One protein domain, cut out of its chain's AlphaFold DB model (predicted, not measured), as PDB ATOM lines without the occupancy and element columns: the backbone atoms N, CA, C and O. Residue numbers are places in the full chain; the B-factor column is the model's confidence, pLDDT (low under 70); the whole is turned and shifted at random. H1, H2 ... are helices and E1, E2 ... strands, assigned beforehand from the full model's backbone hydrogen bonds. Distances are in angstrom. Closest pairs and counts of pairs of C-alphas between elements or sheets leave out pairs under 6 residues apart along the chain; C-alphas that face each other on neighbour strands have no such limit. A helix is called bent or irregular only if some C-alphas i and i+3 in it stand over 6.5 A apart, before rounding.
ATOM      1  N   ASN A  14     134.486-265.911  11.401       86.94
ATOM      2  CA  ASN A  14     134.379-265.768   9.941       86.94
ATOM      3  C   ASN A  14     132.946-265.566   9.432       86.94
ATOM      4  O   ASN A  14     132.780-265.129   8.297       86.94
ATOM      5  N   HIS A  15     131.929-265.853  10.248       90.06
ATOM      6  CA  HIS A  15     130.532-265.558   9.911       90.06
ATOM      7  C   HIS A  15     130.101-264.152  10.341       90.06
ATOM      8  O   HIS A  15     128.981-263.748  10.039       90.06
ATOM      9  N   LEU A  16     130.964-263.405  11.035       91.75
ATOM     10  CA  LEU A  16     130.706-262.000  11.319       91.75
ATOM     11  C   LEU A  16     130.920-261.136  10.070       91.75
ATOM     12  O   LEU A  16     131.711-261.493   9.188       91.75
ATOM     13  N   PRO A  17     130.281-259.955  10.019       92.62
ATOM     14  CA  PRO A  17     130.583-258.936   9.023       92.62
ATOM     15  C   PRO A  17     132.086-258.646   8.958       92.62
ATOM     16  O   PRO A  17     132.750-258.565   9.992       92.62
ATOM     17  N   GLU A  18     132.612-258.432   7.750       93.19
ATOM     18  CA  GLU A  18     134.055-258.288   7.498       93.19
ATOM     19  C   GLU A  18     134.728-257.281   8.441       93.19
ATOM     20  O   GLU A  18     135.735-257.600   9.067       93.19
ATOM     21  N   ALA A  19     134.145-256.091   8.598       95.12
ATOM     22  CA  ALA A  19     134.686-255.055   9.474       95.12
ATOM     23  C   ALA A  19     134.757-255.487  10.952       95.12
ATOM     24  O   ALA A  19     135.725-255.158  11.634       95.12
ATOM     25  N   MET A  20     133.778-256.255  11.444       95.88
ATOM     26  CA  MET A  20     133.791-256.787  12.810       95.88
ATOM     27  C   MET A  20     134.813-257.914  12.964       95.88
ATOM     28  O   MET A  20     135.592-257.908  13.916       95.88
ATOM     29  N   ARG A  21     134.868-258.848  12.006       94.12
ATOM     30  CA  ARG A  21     135.871-259.922  11.983       94.12
ATOM     31  C   ARG A  21     137.292-259.355  12.018       94.12
ATOM     32  O   ARG A  21     138.085-259.762  12.868       94.12
ATOM     33  N   LYS A  22     137.583-258.390  11.139       94.88
ATOM     34  CA  LYS A  22     138.875-257.694  11.075       94.88
ATOM     35  C   LYS A  22     139.184-256.947  12.365       94.88
ATOM     36  O   LYS A  22     140.293-257.064  12.879       94.88
ATOM     37  N   ALA A  23     138.204-256.240  12.935       96.50
ATOM     38  CA  ALA A  23     138.388-255.543  14.204       96.50
ATOM     39  C   ALA A  23     138.755-256.507  15.341       96.50
ATOM     40  O   ALA A  23     139.747-256.278  16.023       96.50
ATOM     41  N   ILE A  24     138.017-257.608  15.517       95.25
ATOM     42  CA  ILE A  24     138.285-258.591  16.580       95.25
ATOM     43  C   ILE A  24     139.687-259.189  16.445       95.25
ATOM     44  O   ILE A  24     140.438-259.171  17.420       95.25
ATOM     45  N   LYS A  25     140.050-259.686  15.253       93.44
ATOM     46  CA  LYS A  25     141.385-260.254  14.999       93.44
ATOM     47  C   LYS A  25     142.477-259.215  15.295       93.44
ATOM     48  O   LYS A  25     143.348-259.453  16.122       93.44
ATOM     49  N   THR A  26     142.328-258.004  14.752       95.19
ATOM     50  CA  THR A  26     143.265-256.893  14.982       95.19
ATOM     51  C   THR A  26     143.436-256.555  16.466       95.19
ATOM     52  O   THR A  26     144.563-256.373  16.916       95.19
ATOM     53  N   LEU A  27     142.357-256.466  17.250       95.75
ATOM     54  CA  LEU A  27     142.413-256.098  18.674       95.75
ATOM     55  C   LEU A  27     143.102-257.156  19.543       95.75
ATOM     56  O   LEU A  27     143.771-256.809  20.518       95.75
ATOM     57  N   ILE A  28     142.921-258.437  19.210       92.94
ATOM     58  CA  ILE A  28     143.582-259.552  19.898       92.94
ATOM     59  C   ILE A  28     145.095-259.475  19.658       92.94
ATOM     60  O   ILE A  28     145.875-259.502  20.617       92.94
ATOM     61  N   ASP A  29     145.495-259.286  18.400       91.00
ATOM     62  CA  ASP A  29     146.901-259.288  17.987       91.00
ATOM     63  C   ASP A  29     147.631-257.977  18.326       91.00
ATOM     64  O   ASP A  29     148.832-257.979  18.576       91.00
ATOM     65  N   SER A  30     146.904-256.862  18.452       94.19
ATOM     66  CA  SER A  30     147.472-255.548  18.798       94.19
ATOM     67  C   SER A  30     147.616-255.310  20.305       94.19
ATOM     68  O   SER A  30     147.903-254.191  20.740       94.19
ATOM     69  N   SER A  31     147.376-256.326  21.136       91.19
ATOM     70  CA  SER A  31     147.531-256.181  22.582       91.19
ATOM     71  C   SER A  31     149.009-256.106  22.982       91.19
ATOM     72  O   SER A  31     149.805-256.976  22.651       91.19
ATOM     73  N   ILE A  32     149.366-255.077  23.758       95.12
ATOM     74  CA  ILE A  32     150.733-254.837  24.259       95.12
ATOM     75  C   ILE A  32     150.796-254.949  25.795       95.12
ATOM     76  O   ILE A  32     151.062-253.968  26.494       95.12
ATOM     77  N   PRO A  33     150.510-256.136  26.373       94.31
ATOM     78  CA  PRO A  33     150.456-256.319  27.825       94.31
ATOM     79  C   PRO A  33     151.794-256.070  28.525       94.31
ATOM     80  O   PRO A  33     151.799-255.694  29.695       94.31
ATOM     81  N   ASP A  34     152.907-256.216  27.809       94.06
ATOM     82  CA  ASP A  34     154.244-255.882  28.299       94.06
ATOM     83  C   ASP A  34     154.358-254.396  28.676       94.06
ATOM     84  O   ASP A  34     154.882-254.057  29.731       94.06
ATOM     85  N   VAL A  35     153.756-253.497  27.886       97.25
ATOM     86  CA  VAL A  35     153.718-252.060  28.198       97.25
ATOM     87  C   VAL A  35     152.860-251.794  29.433       97.25
ATOM     88  O   VAL A  35     153.278-251.050  30.313       97.25
ATOM     89  N   ALA A  36     151.698-252.441  29.567       97.31
ATOM     90  CA  ALA A  36     150.892-252.329  30.786       97.31
ATOM     91  C   ALA A  36     151.686-252.768  32.034       97.31
ATOM     92  O   ALA A  36     151.690-252.061  33.046       97.31
ATOM     93  N   LYS A  37     152.424-253.884  31.929       95.75
ATOM     94  CA  LYS A  37     153.314-254.381  32.987       95.75
ATOM     95  C   LYS A  37     154.456-253.404  33.292       95.75
ATOM     96  O   LYS A  37     154.759-253.193  34.464       95.75
ATOM     97  N   ALA A  38     155.044-252.766  32.279       96.62
ATOM     98  CA  ALA A  38     156.101-251.764  32.447       96.62
ATOM     99  C   ALA A  38     155.660-250.544  33.275       96.62
ATOM    100  O   ALA A  38     156.508-249.857  33.836       96.62
ATOM    101  N   TYR A  39     154.348-250.307  33.385       97.56
ATOM    102  CA  TYR A  39     153.752-249.272  34.231       97.56
ATOM    103  C   TYR A  39     153.128-249.813  35.528       97.56
ATOM    104  O   TYR A  39     152.529-249.051  36.280       97.56
ATOM    105  N   GLY A  40     153.225-251.112  35.818       95.75
ATOM    106  CA  GLY A  40     152.625-251.709  37.017       95.75
ATOM    107  C   GLY A  40     151.103-251.880  36.957       95.75
ATOM    108  O   GLY A  40     150.470-252.057  37.999       95.75
ATOM    109  N   PHE A  41     150.503-251.830  35.766       96.88
ATOM    110  CA  PHE A  41     149.110-252.218  35.561       96.88
ATOM    111  C   PHE A  41     148.992-253.709  35.241       96.88
ATOM    112  O   PHE A  41     149.927-254.344  34.754       96.88
ATOM    113  N   TYR A  42     147.811-254.267  35.494       94.81
ATOM    114  CA  TYR A  42     147.538-255.686  35.310       94.81
ATOM    115  C   TYR A  42     146.194-255.896  34.618       94.81
ATOM    116  O   TYR A  42     145.196-255.305  35.020       94.81
ATOM    117  N   TYR A  43     146.144-256.758  33.604       95.06
ATOM    118  CA  TYR A  43     144.869-257.205  33.040       95.06
ATOM    119  C   TYR A  43     144.265-258.274  33.941       95.06
ATOM    120  O   TYR A  43     144.816-259.369  34.044       95.06
ATOM    121  N   LEU A  44     143.143-257.963  34.588       93.50
ATOM    122  CA  LEU A  44     142.458-258.894  35.475       93.50
ATOM    123  C   LEU A  44     142.007-260.118  34.681       93.50
ATOM    124  O   LEU A  44     141.179-260.010  33.779       93.50
ATOM    125  N   THR A  45     142.525-261.285  35.042       91.19
ATOM    126  CA  THR A  45     142.089-262.568  34.492       91.19
ATOM    127  C   THR A  45     141.147-263.268  35.472       91.19
ATOM    128  O   THR A  45     141.268-263.088  36.688       91.19
ATOM    129  N   PRO A  46     140.186-264.069  34.988       86.75
ATOM    130  CA  PRO A  46     139.334-264.839  35.878       86.75
ATOM    131  C   PRO A  46     140.131-265.847  36.707       86.75
ATOM    132  O   PRO A  46     140.927-266.605  36.157       86.75
ATOM    133  N   LYS A  47     139.889-265.900  38.025       85.81
ATOM    134  CA  LYS A  47     140.404-266.997  38.869       85.81
ATOM    135  C   LYS A  47     139.541-268.254  38.741       85.81
ATOM    136  O   LYS A  47     140.065-269.361  38.781       85.81
ATOM    137  N   ILE A  48     138.224-268.074  38.612       80.75
ATOM    138  CA  ILE A  48     137.219-269.131  38.432       80.75
ATOM    139  C   ILE A  48     136.145-268.597  37.474       80.75
ATOM    140  O   ILE A  48     135.685-267.482  37.641       80.75
ATOM    141  N   GLY A  49     135.680-269.365  36.493       79.50
ATOM    142  CA  GLY A  49     134.633-268.888  35.577       79.50
ATOM    143  C   GLY A  49     135.162-267.979  34.462       79.50
ATOM    144  O   GLY A  49     136.234-268.229  33.917       79.50
ATOM    145  N   GLU A  50     134.379-266.970  34.079       81.94
ATOM    146  CA  GLU A  50     134.464-266.344  32.750       81.94
ATOM    147  C   GLU A  50     135.010-264.904  32.787       81.94
ATOM    148  O   GLU A  50     134.825-264.202  33.789       81.94
ATOM    149  N   PRO A  51     135.685-264.445  31.712       87.50
ATOM    150  CA  PRO A  51     136.037-263.036  31.525       87.50
ATOM    151  C   PRO A  51     134.783-262.209  31.212       87.50
ATOM    152  O   PRO A  51     133.665-262.725  31.217       87.50
ATOM    153  N   PHE A  52     134.944-260.923  30.884       89.81
ATOM    154  CA  PHE A  52     133.832-260.186  30.283       89.81
ATOM    155  C   PHE A  52     133.568-260.825  28.927       89.81
ATOM    156  O   PHE A  52     134.421-260.766  28.042       89.81
ATOM    157  N   PHE A  53     132.421-261.470  28.782       91.38
ATOM    158  CA  PHE A  53     132.104-262.220  27.583       91.38
ATOM    159  C   PHE A  53     131.087-261.468  26.728       91.38
ATOM    160  O   PHE A  53     130.062-261.006  27.231       91.38
ATOM    161  N   VAL A  54     131.375-261.357  25.430       91.44
ATOM    162  CA  VAL A  54     130.421-260.858  24.433       91.44
ATOM    163  C   VAL A  54     130.291-261.899  23.319       91.44
ATOM    164  O   VAL A  54     131.261-262.113  22.582       91.44
ATOM    165  N   PRO A  55     129.131-262.564  23.178       91.12
ATOM    166  CA  PRO A  55     128.904-263.540  22.118       91.12
ATOM    167  C   PRO A  55     128.888-262.885  20.734       91.12
ATOM    168  O   PRO A  55     128.417-261.762  20.552       91.12
ATOM    169  N   PHE A  56     129.341-263.617  19.717       92.38
ATOM    170  CA  PHE A  56     129.384-263.122  18.337       92.38
ATOM    171  C   PHE A  56     128.004-262.759  17.784       92.38
ATOM    172  O   PHE A  56     127.892-261.812  17.016       92.38
ATOM    173  N   SER A  57     126.940-263.445  18.208       87.38
ATOM    174  CA  SER A  57     125.560-263.109  17.819       87.38
ATOM    175  C   SER A  57     125.130-261.696  18.243       87.38
ATOM    176  O   SER A  57     124.140-261.167  17.739       87.38
ATOM    177  N   GLU A  58     125.860-261.068  19.166       88.06
ATOM    178  CA  GLU A  58     125.639-259.694  19.627       88.06
ATOM    179  C   GLU A  58     126.584-258.683  18.979       88.06
ATOM    180  O   GLU A  58     126.395-257.482  19.132       88.06
ATOM    181  N   LEU A  59     127.552-259.170  18.207       90.44
ATOM    182  CA  LEU A  59     128.483-258.379  17.408       90.44
ATOM    183  C   LEU A  59     128.121-258.405  15.911       90.44
ATOM    184  O   LEU A  59     128.885-257.921  15.077       90.44
ATOM    185  N   ASP A  60     126.961-258.963  15.565       84.56
ATOM    186  CA  ASP A  60     126.437-258.975  14.202       84.56
ATOM    187  C   ASP A  60     125.775-257.633  13.831       84.56
ATOM    188  O   ASP A  60     125.189-256.946  14.673       84.56
ATOM    189  N   GLY A  61     125.865-257.232  12.561       84.69
ATOM    190  CA  GLY A  61     125.325-255.953  12.099       84.69
ATOM    191  C   GLY A  61     125.967-255.388  10.832       84.69
ATOM    192  O   GLY A  61     126.668-256.062  10.085       84.69
ATOM    193  N   LYS A  62     125.705-254.106  10.558       88.44
ATOM    194  CA  LYS A  62     126.328-253.371   9.445       88.44
ATOM    195  C   LYS A  62     127.268-252.309   9.997       88.44
ATOM    196  O   LYS A  62     126.812-251.354  10.620       88.44
ATOM    197  N   PHE A  63     128.555-252.459   9.710       92.94
ATOM    198  CA  PHE A  63     129.610-251.547  10.146       92.94
ATOM    199  C   PHE A  63     130.255-250.889   8.926       92.94
ATOM    200  O   PHE A  63     130.487-251.550   7.915       92.94
ATOM    201  N   LYS A  64     130.520-249.584   9.016       92.50
ATOM    202  CA  LYS A  64     131.181-248.798   7.966       92.50
ATOM    203  C   LYS A  64     132.658-249.157   7.838       92.50
ATOM    204  O   LYS A  64     133.167-249.242   6.729       92.50
ATOM    205  N   ASP A  65     133.315-249.356   8.974       95.12
ATOM    206  CA  ASP A  65     134.739-249.643   9.090       95.12
ATOM    207  C   ASP A  65     135.037-250.387  10.406       95.12
ATOM    208  O   ASP A  65     134.163-250.604  11.255       95.12
ATOM    209  N   THR A  66     136.290-250.807  10.559       96.44
ATOM    210  CA  THR A  66     136.812-251.514  11.738       96.44
ATOM    211  C   THR A  66     136.784-250.646  13.001       96.44
ATOM    212  O   THR A  66     136.597-251.165  14.103       96.44
ATOM    213  N   ARG A  67     136.896-249.317  12.862       96.38
ATOM    214  CA  ARG A  67     136.810-248.356  13.971       96.38
ATOM    215  C   ARG A  67     135.411-248.369  14.585       96.38
ATOM    216  O   ARG A  67     135.283-248.497  15.800       96.38
ATOM    217  N   GLN A  68     134.364-248.306  13.763       96.06
ATOM    218  CA  GLN A  68     132.974-248.389  14.215       96.06
ATOM    219  C   GLN A  68     132.663-249.752  14.846       96.06
ATOM    220  O   GLN A  68     131.949-249.821  15.852       96.06
ATOM    221  N   ALA A  69     133.198-250.837  14.280       96.69
ATOM    222  CA  ALA A  69     133.054-252.166  14.863       96.69
ATOM    223  C   ALA A  69     133.688-252.241  16.264       96.69
ATOM    224  O   ALA A  69     133.052-252.717  17.203       96.69
ATOM    225  N   TYR A  70     134.888-251.685  16.445       96.62
ATOM    226  CA  TYR A  70     135.526-251.606  17.759       96.62
ATOM    227  C   TYR A  70     134.733-250.766  18.773       96.62
ATOM    228  O   TYR A  70     134.555-251.196  19.910       96.62
ATOM    229  N   GLU A  71     134.192-249.609  18.385       95.31
ATOM    230  CA  GLU A  71     133.340-248.821  19.293       95.31
ATOM    231  C   GLU A  71     132.061-249.577  19.697       95.31
ATOM    232  O   GLU A  71     131.571-249.436  20.822       95.31
ATOM    233  N   THR A  72     131.548-250.436  18.812       94.81
ATOM    234  CA  THR A  72     130.429-251.334  19.133       94.81
ATOM    235  C   THR A  72     130.849-252.372  20.174       94.81
ATOM    236  O   THR A  72     130.153-252.536  21.172       94.81
ATOM    237  N   ILE A  73     132.022-252.998  20.013       95.56
ATOM    238  CA  ILE A  73     132.589-253.915  21.017       95.56
ATOM    239  C   ILE A  73     132.705-253.225  22.384       95.56
ATOM    240  O   ILE A  73     132.266-253.778  23.393       95.56
ATOM    241  N   LEU A  74     133.257-252.007  22.434       94.62
ATOM    242  CA  LEU A  74     133.365-251.247  23.685       94.62
ATOM    243  C   LEU A  74     131.995-250.946  24.300       94.62
ATOM    244  O   LEU A  74     131.843-251.004  25.519       94.62
ATOM    245  N   THR A  75     130.997-250.635  23.475       93.94
ATOM    246  CA  THR A  75     129.625-250.394  23.936       93.94
ATOM    247  C   THR A  75     129.037-251.644  24.586       93.94
ATOM    248  O   THR A  75     128.548-251.566  25.713       93.94
ATOM    249  N   GLU A  76     129.165-252.808  23.948       93.62
ATOM    250  CA  GLU A  76     128.695-254.074  24.518       93.62
ATOM    251  C   GLU A  76     129.424-254.429  25.825       93.62
ATOM    252  O   GLU A  76     128.798-254.871  26.794       93.62
ATOM    253  N   LEU A  77     130.730-254.171  25.914       92.38
ATOM    254  CA  LEU A  77     131.474-254.361  27.163       92.38
ATOM    255  C   LEU A  77     130.987-253.440  28.285       92.38
ATOM    256  O   LEU A  77     130.826-253.896  29.416       92.38
ATOM    257  N   ARG A  78     130.713-252.165  27.990       92.44
ATOM    258  CA  ARG A  78     130.185-251.204  28.975       92.44
ATOM    259  C   ARG A  78     128.828-251.636  29.521       92.44
ATOM    260  O   ARG A  78     128.607-251.512  30.721       92.44
ATOM    261  N   LEU A  79     127.956-252.183  28.673       91.12
ATOM    262  CA  LEU A  79     126.637-252.682  29.080       91.12
ATOM    263  C   LEU A  79     126.727-253.868  30.052       91.12
ATOM    264  O   LEU A  79     125.882-254.002  30.930       91.12
ATOM    265  N   ARG A  80     127.767-254.702  29.928       87.81
ATOM    266  CA  ARG A  80     127.997-255.890  30.778       87.81
ATOM    267  C   ARG A  80     128.921-255.627  31.964       87.81
ATOM    268  O   ARG A  80     129.099-256.496  32.818       87.81
ATOM    269  N   ARG A  81     129.520-254.436  32.027       87.56
ATOM    270  CA  ARG A  81     130.598-254.097  32.962       87.56
ATOM    271  C   ARG A  81     130.210-254.315  34.416       87.56
ATOM    272  O   ARG A  81     130.994-254.885  35.166       87.56
ATOM    273  N   GLU A  82     129.031-253.856  34.827       85.94
ATOM    274  CA  GLU A  82     128.621-253.923  36.233       85.94
ATOM    275  C   GLU A  82     128.507-255.371  36.728       85.94
ATOM    276  O   GLU A  82     129.070-255.715  37.772       85.94
ATOM    277  N   GLU A  83     127.843-256.227  35.950       85.56
ATOM    278  CA  GLU A  83     127.677-257.643  36.269       85.56
ATOM    279  C   GLU A  83     129.015-258.385  36.231       85.56
ATOM    280  O   GLU A  83     129.364-259.081  37.190       85.56
ATOM    281  N   ALA A  84     129.804-258.190  35.173       84.75
ATOM    282  CA  ALA A  84     131.096-258.847  35.038       84.75
ATOM    283  C   ALA A  84     132.052-258.439  36.174       84.75
ATOM    284  O   ALA A  84     132.677-259.294  36.811       84.75
ATOM    285  N   MET A  85     132.097-257.148  36.527       88.69
ATOM    286  CA  MET A  85     132.934-256.653  37.623       88.69
ATOM    287  C   MET A  85     132.528-257.170  38.996       88.69
ATOM    288  O   MET A  85     133.376-257.202  39.889       88.69
ATOM    289  N   LYS A  86     131.277-257.596  39.199       89.06
ATOM    290  CA  LYS A  86     130.845-258.175  40.476       89.06
ATOM    291  C   LYS A  86     131.704-259.387  40.851       89.06
ATOM    292  O   LYS A  86     132.229-259.417  41.959       89.06
ATOM    293  N   LYS A  87     131.938-260.307  39.906       87.00
ATOM    294  CA  LYS A  87     132.810-261.479  40.116       87.00
ATOM    295  C   LYS A  87     134.278-261.085  40.270       87.00
ATOM    296  O   LYS A  87     134.962-261.567  41.167       87.00
ATOM    297  N   PHE A  88     134.767-260.155  39.448       88.88
ATOM    298  CA  PHE A  88     136.153-259.691  39.560       88.88
ATOM    299  C   PHE A  88     136.454-259.047  40.916       88.88
ATOM    300  O   PHE A  88     137.542-259.255  41.451       88.88
ATOM    301  N   ARG A  89     135.499-258.329  41.516       91.25
ATOM    302  CA  ARG A  89     135.642-257.768  42.870       91.25
ATOM    303  C   ARG A  89     135.721-258.843  43.957       91.25
ATOM    304  O   ARG A  89     136.326-258.592  44.988       91.25
ATOM    305  N   GLU A  90     135.198-260.046  43.742       91.19
ATOM    306  CA  GLU A  90     135.403-261.156  44.686       91.19
ATOM    307  C   GLU A  90     136.866-261.631  44.674       91.19
ATOM    308  O   GLU A  90     137.444-261.940  45.714       91.19
ATOM    309  N   TRP A  91     137.503-261.649  43.499       90.75
ATOM    310  CA  TRP A  91     138.898-262.087  43.349       90.75
ATOM    311  C   TRP A  91     139.925-260.994  43.615       90.75
ATOM    312  O   TRP A  91     141.054-261.305  44.017       90.75
ATOM    313  N   TYR A  92     139.538-259.749  43.346       92.50
ATOM    314  CA  TYR A  92     140.362-258.548  43.381       92.50
ATOM    315  C   TYR A  92     139.596-257.401  44.073       92.50
ATOM    316  O   TYR A  92     139.316-256.376  43.450       92.50
ATOM    317  N   PRO A  93     139.255-257.534  45.369       91.06
ATOM    318  CA  PRO A  93     138.342-256.620  46.074       91.06
ATOM    319  C   PRO A  93     138.810-255.169  46.126       91.06
ATOM    320  O   PRO A  93     137.996-254.254  46.185       91.06
ATOM    321  N   ASN A  94     140.122-254.960  46.055       92.88
ATOM    322  CA  ASN A  94     140.738-253.642  46.129       92.88
ATOM    323  C   ASN A  94     141.308-253.183  44.783       92.88
ATOM    324  O   ASN A  94     142.086-252.235  44.768       92.88
ATOM    325  N   ALA A  95     141.002-253.859  43.672       94.00
ATOM    326  CA  ALA A  95     141.460-253.424  42.358       94.00
ATOM    327  C   ALA A  95     140.662-252.211  41.877       94.00
ATOM    328  O   ALA A  95     139.431-252.192  41.939       94.00
ATOM    329  N   LYS A  96     141.369-251.217  41.341       94.69
ATOM    330  CA  LYS A  96     140.753-250.148  40.562       94.69
ATOM    331  C   LYS A  96     140.751-250.566  39.100       94.69
ATOM    332  O   LYS A  96     141.809-250.675  38.489       94.69
ATOM    333  N   GLU A  97     139.564-250.797  38.563       94.19
ATOM    334  CA  GLU A  97     139.358-251.060  37.142       94.19
ATOM    335  C   GLU A  97     139.637-249.806  36.304       94.19
ATOM    336  O   GLU A  97     139.257-248.696  36.686       94.19
ATOM    337  N   ILE A  98     140.260-250.004  35.149       95.12
ATOM    338  CA  ILE A  98     140.568-248.983  34.154       95.12
ATOM    339  C   ILE A  98     139.984-249.438  32.817       95.12
ATOM    340  O   ILE A  98     140.080-250.608  32.451       95.12
ATOM    341  N   GLU A  99     139.377-248.514  32.073       92.00
ATOM    342  CA  GLU A  99     138.640-248.817  30.842       92.00
ATOM    343  C   GLU A  99     139.565-249.049  29.631       92.00
ATOM    344  O   GLU A  99     139.540-248.351  28.615       92.00
ATOM    345  N   HIS A 100     140.403-250.065  29.735       96.06
ATOM    346  CA  HIS A 100     141.165-250.658  28.651       96.06
ATOM    347  C   HIS A 100     141.065-252.167  28.809       96.06
ATOM    348  O   HIS A 100     141.069-252.664  29.928       96.06
ATOM    349  N   PHE A 101     140.976-252.912  27.717       95.50
ATOM    350  CA  PHE A 101     140.751-254.351  27.786       95.50
ATOM    351  C   PHE A 101     141.906-255.098  27.135       95.50
ATOM    352  O   PHE A 101     142.709-254.520  26.417       95.50
ATOM    353  N   ARG A 102     142.033-256.386  27.416       95.12
ATOM    354  CA  ARG A 102     142.795-257.319  26.595       95.12
ATOM    355  C   ARG A 102     141.807-258.330  26.047       95.12
ATOM    356  O   ARG A 102     141.150-259.013  26.832       95.12
ATOM    357  N   PHE A 103     141.713-258.399  24.726       95.38
ATOM    358  CA  PHE A 103     140.777-259.274  24.038       95.38
ATOM    359  C   PHE A 103     141.387-260.651  23.788       95.38
ATOM    360  O   PHE A 103     142.582-260.776  23.520       95.38
ATOM    361  N   THR A 104     140.554-261.682  23.857       93.25
ATOM    362  CA  THR A 104     140.881-263.057  23.470       93.25
ATOM    363  C   THR A 104     139.672-263.689  22.795       93.25
ATOM    364  O   THR A 104     138.534-263.343  23.112       93.25
ATOM    365  N   PHE A 105     139.886-264.677  21.929       91.81
ATOM    366  CA  PHE A 105     138.797-265.582  21.570       91.81
ATOM    367  C   PHE A 105     138.354-266.356  22.810       91.81
ATOM    368  O   PHE A 105     139.189-266.805  23.598       91.81
ATOM    369  N   TYR A 106     137.044-266.476  23.003       91.75
ATOM    370  CA  TYR A 106     136.483-267.210  24.127       91.75
ATOM    371  C   TYR A 106     135.224-267.958  23.706       91.75
ATOM    372  O   TYR A 106     134.505-267.559  22.789       91.75
ATOM    373  N   SER A 107     134.957-269.046  24.409       88.00
ATOM    374  CA  SER A 107     133.729-269.811  24.287       88.00
ATOM    375  C   SER A 107     133.329-270.310  25.660       88.00
ATOM    376  O   SER A 107     134.193-270.780  26.404       88.00
ATOM    377  N   TYR A 108     132.039-270.268  25.963       83.38
ATOM    378  CA  TYR A 108     131.508-270.828  27.198       83.38
ATOM    379  C   TYR A 108     130.353-271.780  26.892       83.38
ATOM    380  O   TYR A 108     129.708-271.692  25.844       83.38
ATOM    381  N   VAL A 109     130.147-272.752  27.776       81.44
ATOM    382  CA  VAL A 109     129.098-273.761  27.618       81.44
ATOM    383  C   VAL A 109     127.927-273.368  28.499       81.44
ATOM    384  O   VAL A 109     128.002-273.485  29.722       81.44
ATOM    385  N   ASN A 110     126.835-272.942  27.872       76.94
ATOM    386  CA  ASN A 110     125.558-272.775  28.538       76.94
ATOM    387  C   ASN A 110     124.873-274.156  28.653       76.94
ATOM    388  O   ASN A 110     124.658-274.810  27.628       76.94
ATOM    389  N   PRO A 111     124.517-274.626  29.866       75.81
ATOM    390  CA  PRO A 111     123.870-275.927  30.051       75.81
ATOM    391  C   PRO A 111     122.534-276.090  29.309       75.81
ATOM    392  O   PRO A 111     122.176-277.209  28.952       75.81
ATOM    393  N   GLU A 112     121.805-274.998  29.075       76.62
ATOM    394  CA  GLU A 112     120.492-275.006  28.420       76.62
ATOM    395  C   GLU A 112     120.587-274.721  26.915       76.62
ATOM    396  O   GLU A 112     119.819-275.268  26.123       76.62
ATOM    397  N   GLU A 113     121.540-273.880  26.506       72.44
ATOM    398  CA  GLU A 113     121.617-273.369  25.133       72.44
ATOM    399  C   GLU A 113     122.814-273.890  24.320       72.44
ATOM    400  O   GLU A 113     122.932-273.586  23.128       72.44
ATOM    401  N   GLY A 114     123.699-274.682  24.927       82.12
ATOM    402  CA  GLY A 114     124.910-275.199  24.293       82.12
ATOM    403  C   GLY A 114     126.074-274.203  24.300       82.12
ATOM    404  O   GLY A 114     126.134-273.289  25.114       82.12
ATOM    405  N   MET A 115     127.047-274.407  23.409       85.69
ATOM    406  CA  MET A 115     128.263-273.589  23.369       85.69
ATOM    407  C   MET A 115     128.035-272.260  22.643       85.69
ATOM    408  O   MET A 115     127.608-272.246  21.485       85.69
ATOM    409  N   ASP A 116     128.393-271.165  23.305       88.44
ATOM    410  CA  ASP A 116     128.425-269.829  22.725       88.44
ATOM    411  C   ASP A 116     129.868-269.404  22.471       88.44
ATOM    412  O   ASP A 116     130.757-269.612  23.298       88.44
ATOM    413  N   PHE A 117     130.088-268.786  21.315       91.19
ATOM    414  CA  PHE A 117     131.390-268.294  20.879       91.19
ATOM    415  C   PHE A 117     131.374-266.775  20.831       91.19
ATOM    416  O   PHE A 117     130.365-266.163  20.472       91.19
ATOM    417  N   GLY A 118     132.494-266.164  21.193       93.12
ATOM    418  CA  GLY A 118     132.579-264.722  21.311       93.12
ATOM    419  C   GLY A 118     133.984-264.224  21.591       93.12
ATOM    420  O   GLY A 118     134.989-264.910  21.371       93.12
ATOM    421  N   ILE A 119     134.035-263.008  22.117       94.44
ATOM    422  CA  ILE A 119     135.250-262.420  22.668       94.44
ATOM    423  C   ILE A 119     135.198-262.460  24.192       94.44
ATOM    424  O   ILE A 119     134.171-262.176  24.808       94.44
ATOM    425  N   GLY A 120     136.329-262.805  24.794       94.19
ATOM    426  CA  GLY A 120     136.623-262.521  26.189       94.19
ATOM    427  C   GLY A 120     137.396-261.211  26.279       94.19
ATOM    428  O   GLY A 120     138.301-260.970  25.481       94.19
ATOM    429  N   ALA A 121     137.058-260.372  27.248       95.12
ATOM    430  CA  ALA A 121     137.763-259.137  27.538       95.12
ATOM    431  C   ALA A 121     138.186-259.107  29.010       95.12
ATOM    432  O   ALA A 121     137.376-259.229  29.927       95.12
ATOM    433  N   ASN A 122     139.485-258.949  29.226       94.75
ATOM    434  CA  ASN A 122     140.075-258.804  30.551       94.75
ATOM    435  C   ASN A 122     140.336-257.316  30.800       94.75
ATOM    436  O   ASN A 122     141.113-256.735  30.038       94.75
ATOM    437  N   PRO A 123     139.702-256.670  31.792       94.81
ATOM    438  CA  PRO A 123     139.911-255.249  32.041       94.81
ATOM    439  C   PRO A 123     141.301-254.992  32.621       94.81
ATOM    440  O   PRO A 123     141.816-255.767  33.429       94.81
ATOM    441  N   LEU A 124     141.907-253.881  32.224       96.81
ATOM    442  CA  LEU A 124     143.096-253.336  32.855       96.81
ATOM    443  C   LEU A 124     142.731-252.875  34.266       96.81
ATOM    444  O   LEU A 124     141.636-252.371  34.517       96.81
ATOM    445  N   ALA A 125     143.652-253.026  35.202       96.25
ATOM    446  CA  ALA A 125     143.454-252.583  36.562       96.25
ATOM    447  C   ALA A 125     144.754-252.150  37.222       96.25
ATOM    448  O   ALA A 125     145.850-252.615  36.898       96.25
ATOM    449  N   SER A 126     144.588-251.291  38.217       96.50
ATOM    450  CA  SER A 126     145.594-251.009  39.223       96.50
ATOM    451  C   SER A 126     145.318-251.849  40.470       96.50
ATOM    452  O   SER A 126     144.229-251.795  41.054       96.50
ATOM    453  N   LEU A 127     146.308-252.637  40.884       93.88
ATOM    454  CA  LEU A 127     146.264-253.452  42.099       93.88
ATOM    455  C   LEU A 127     146.882-252.677  43.279       93.88
ATOM    456  O   LEU A 127     147.629-251.736  43.047       93.88
TER     457      LEU A 127
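AT A GLANCE: This is residues 14 to 127 of the 338 residues of an uncharacterized protein of Candidatus Aramenus sulfurataquae (UniProt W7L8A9). A long, twisted hairpin of E2 and E3, with short E1 beside E3, forms a sheet with H1 and H3a, one arm of bent helix H3, packed on one face. Arm H3b turns off beside the strands. The 114 printed residues include H1 H2 E1 H3 E2 E3 in chain order; the sheet, E1 E3 E2, is antiparallel, the class mixed, the whole compact: radius of gyration of the C-alphas 14.3 A, spans 39 by 36 by 20 A.

HOW THE PARTS SIT: E2, residues 96 to 110, and E3, residues 114 to 126, form a hairpin; N 104 and O 120, 2.9 A apart, are within hydrogen-bond range. E1, residues 52 to 55, is antiparallel to E3, with N 54 and O 119 at 3.0 A. H3, residues 66 to 91, assigned as one helix by its hydrogen bonds, is bent, C-alphas 79 and 82 being 7.5 A apart; H3a ends at 79 and H3b begins at 82. H1, residues 18 to 29, touches H3a, closest C-alphas Ala 19 and Thr 66, 4.7 A. H2, residues 33 to 38, only grazes the sheet. Every O i to N i+4 pair is within hydrogen-bond range in H1, H2 and H3a, but 4 of 6 in H3b.

IN THESE COORDINATES: H1 begins at C-alpha 18 (134.055, -258.288, 7.498); E3, 35.2 A long, ends at C-alpha 126 (145.594, -251.009, 39.223).

THE WHOLE: The printed part has no cut. The link from H2 to E1 is long, 13 residues. No printed residue is under 70.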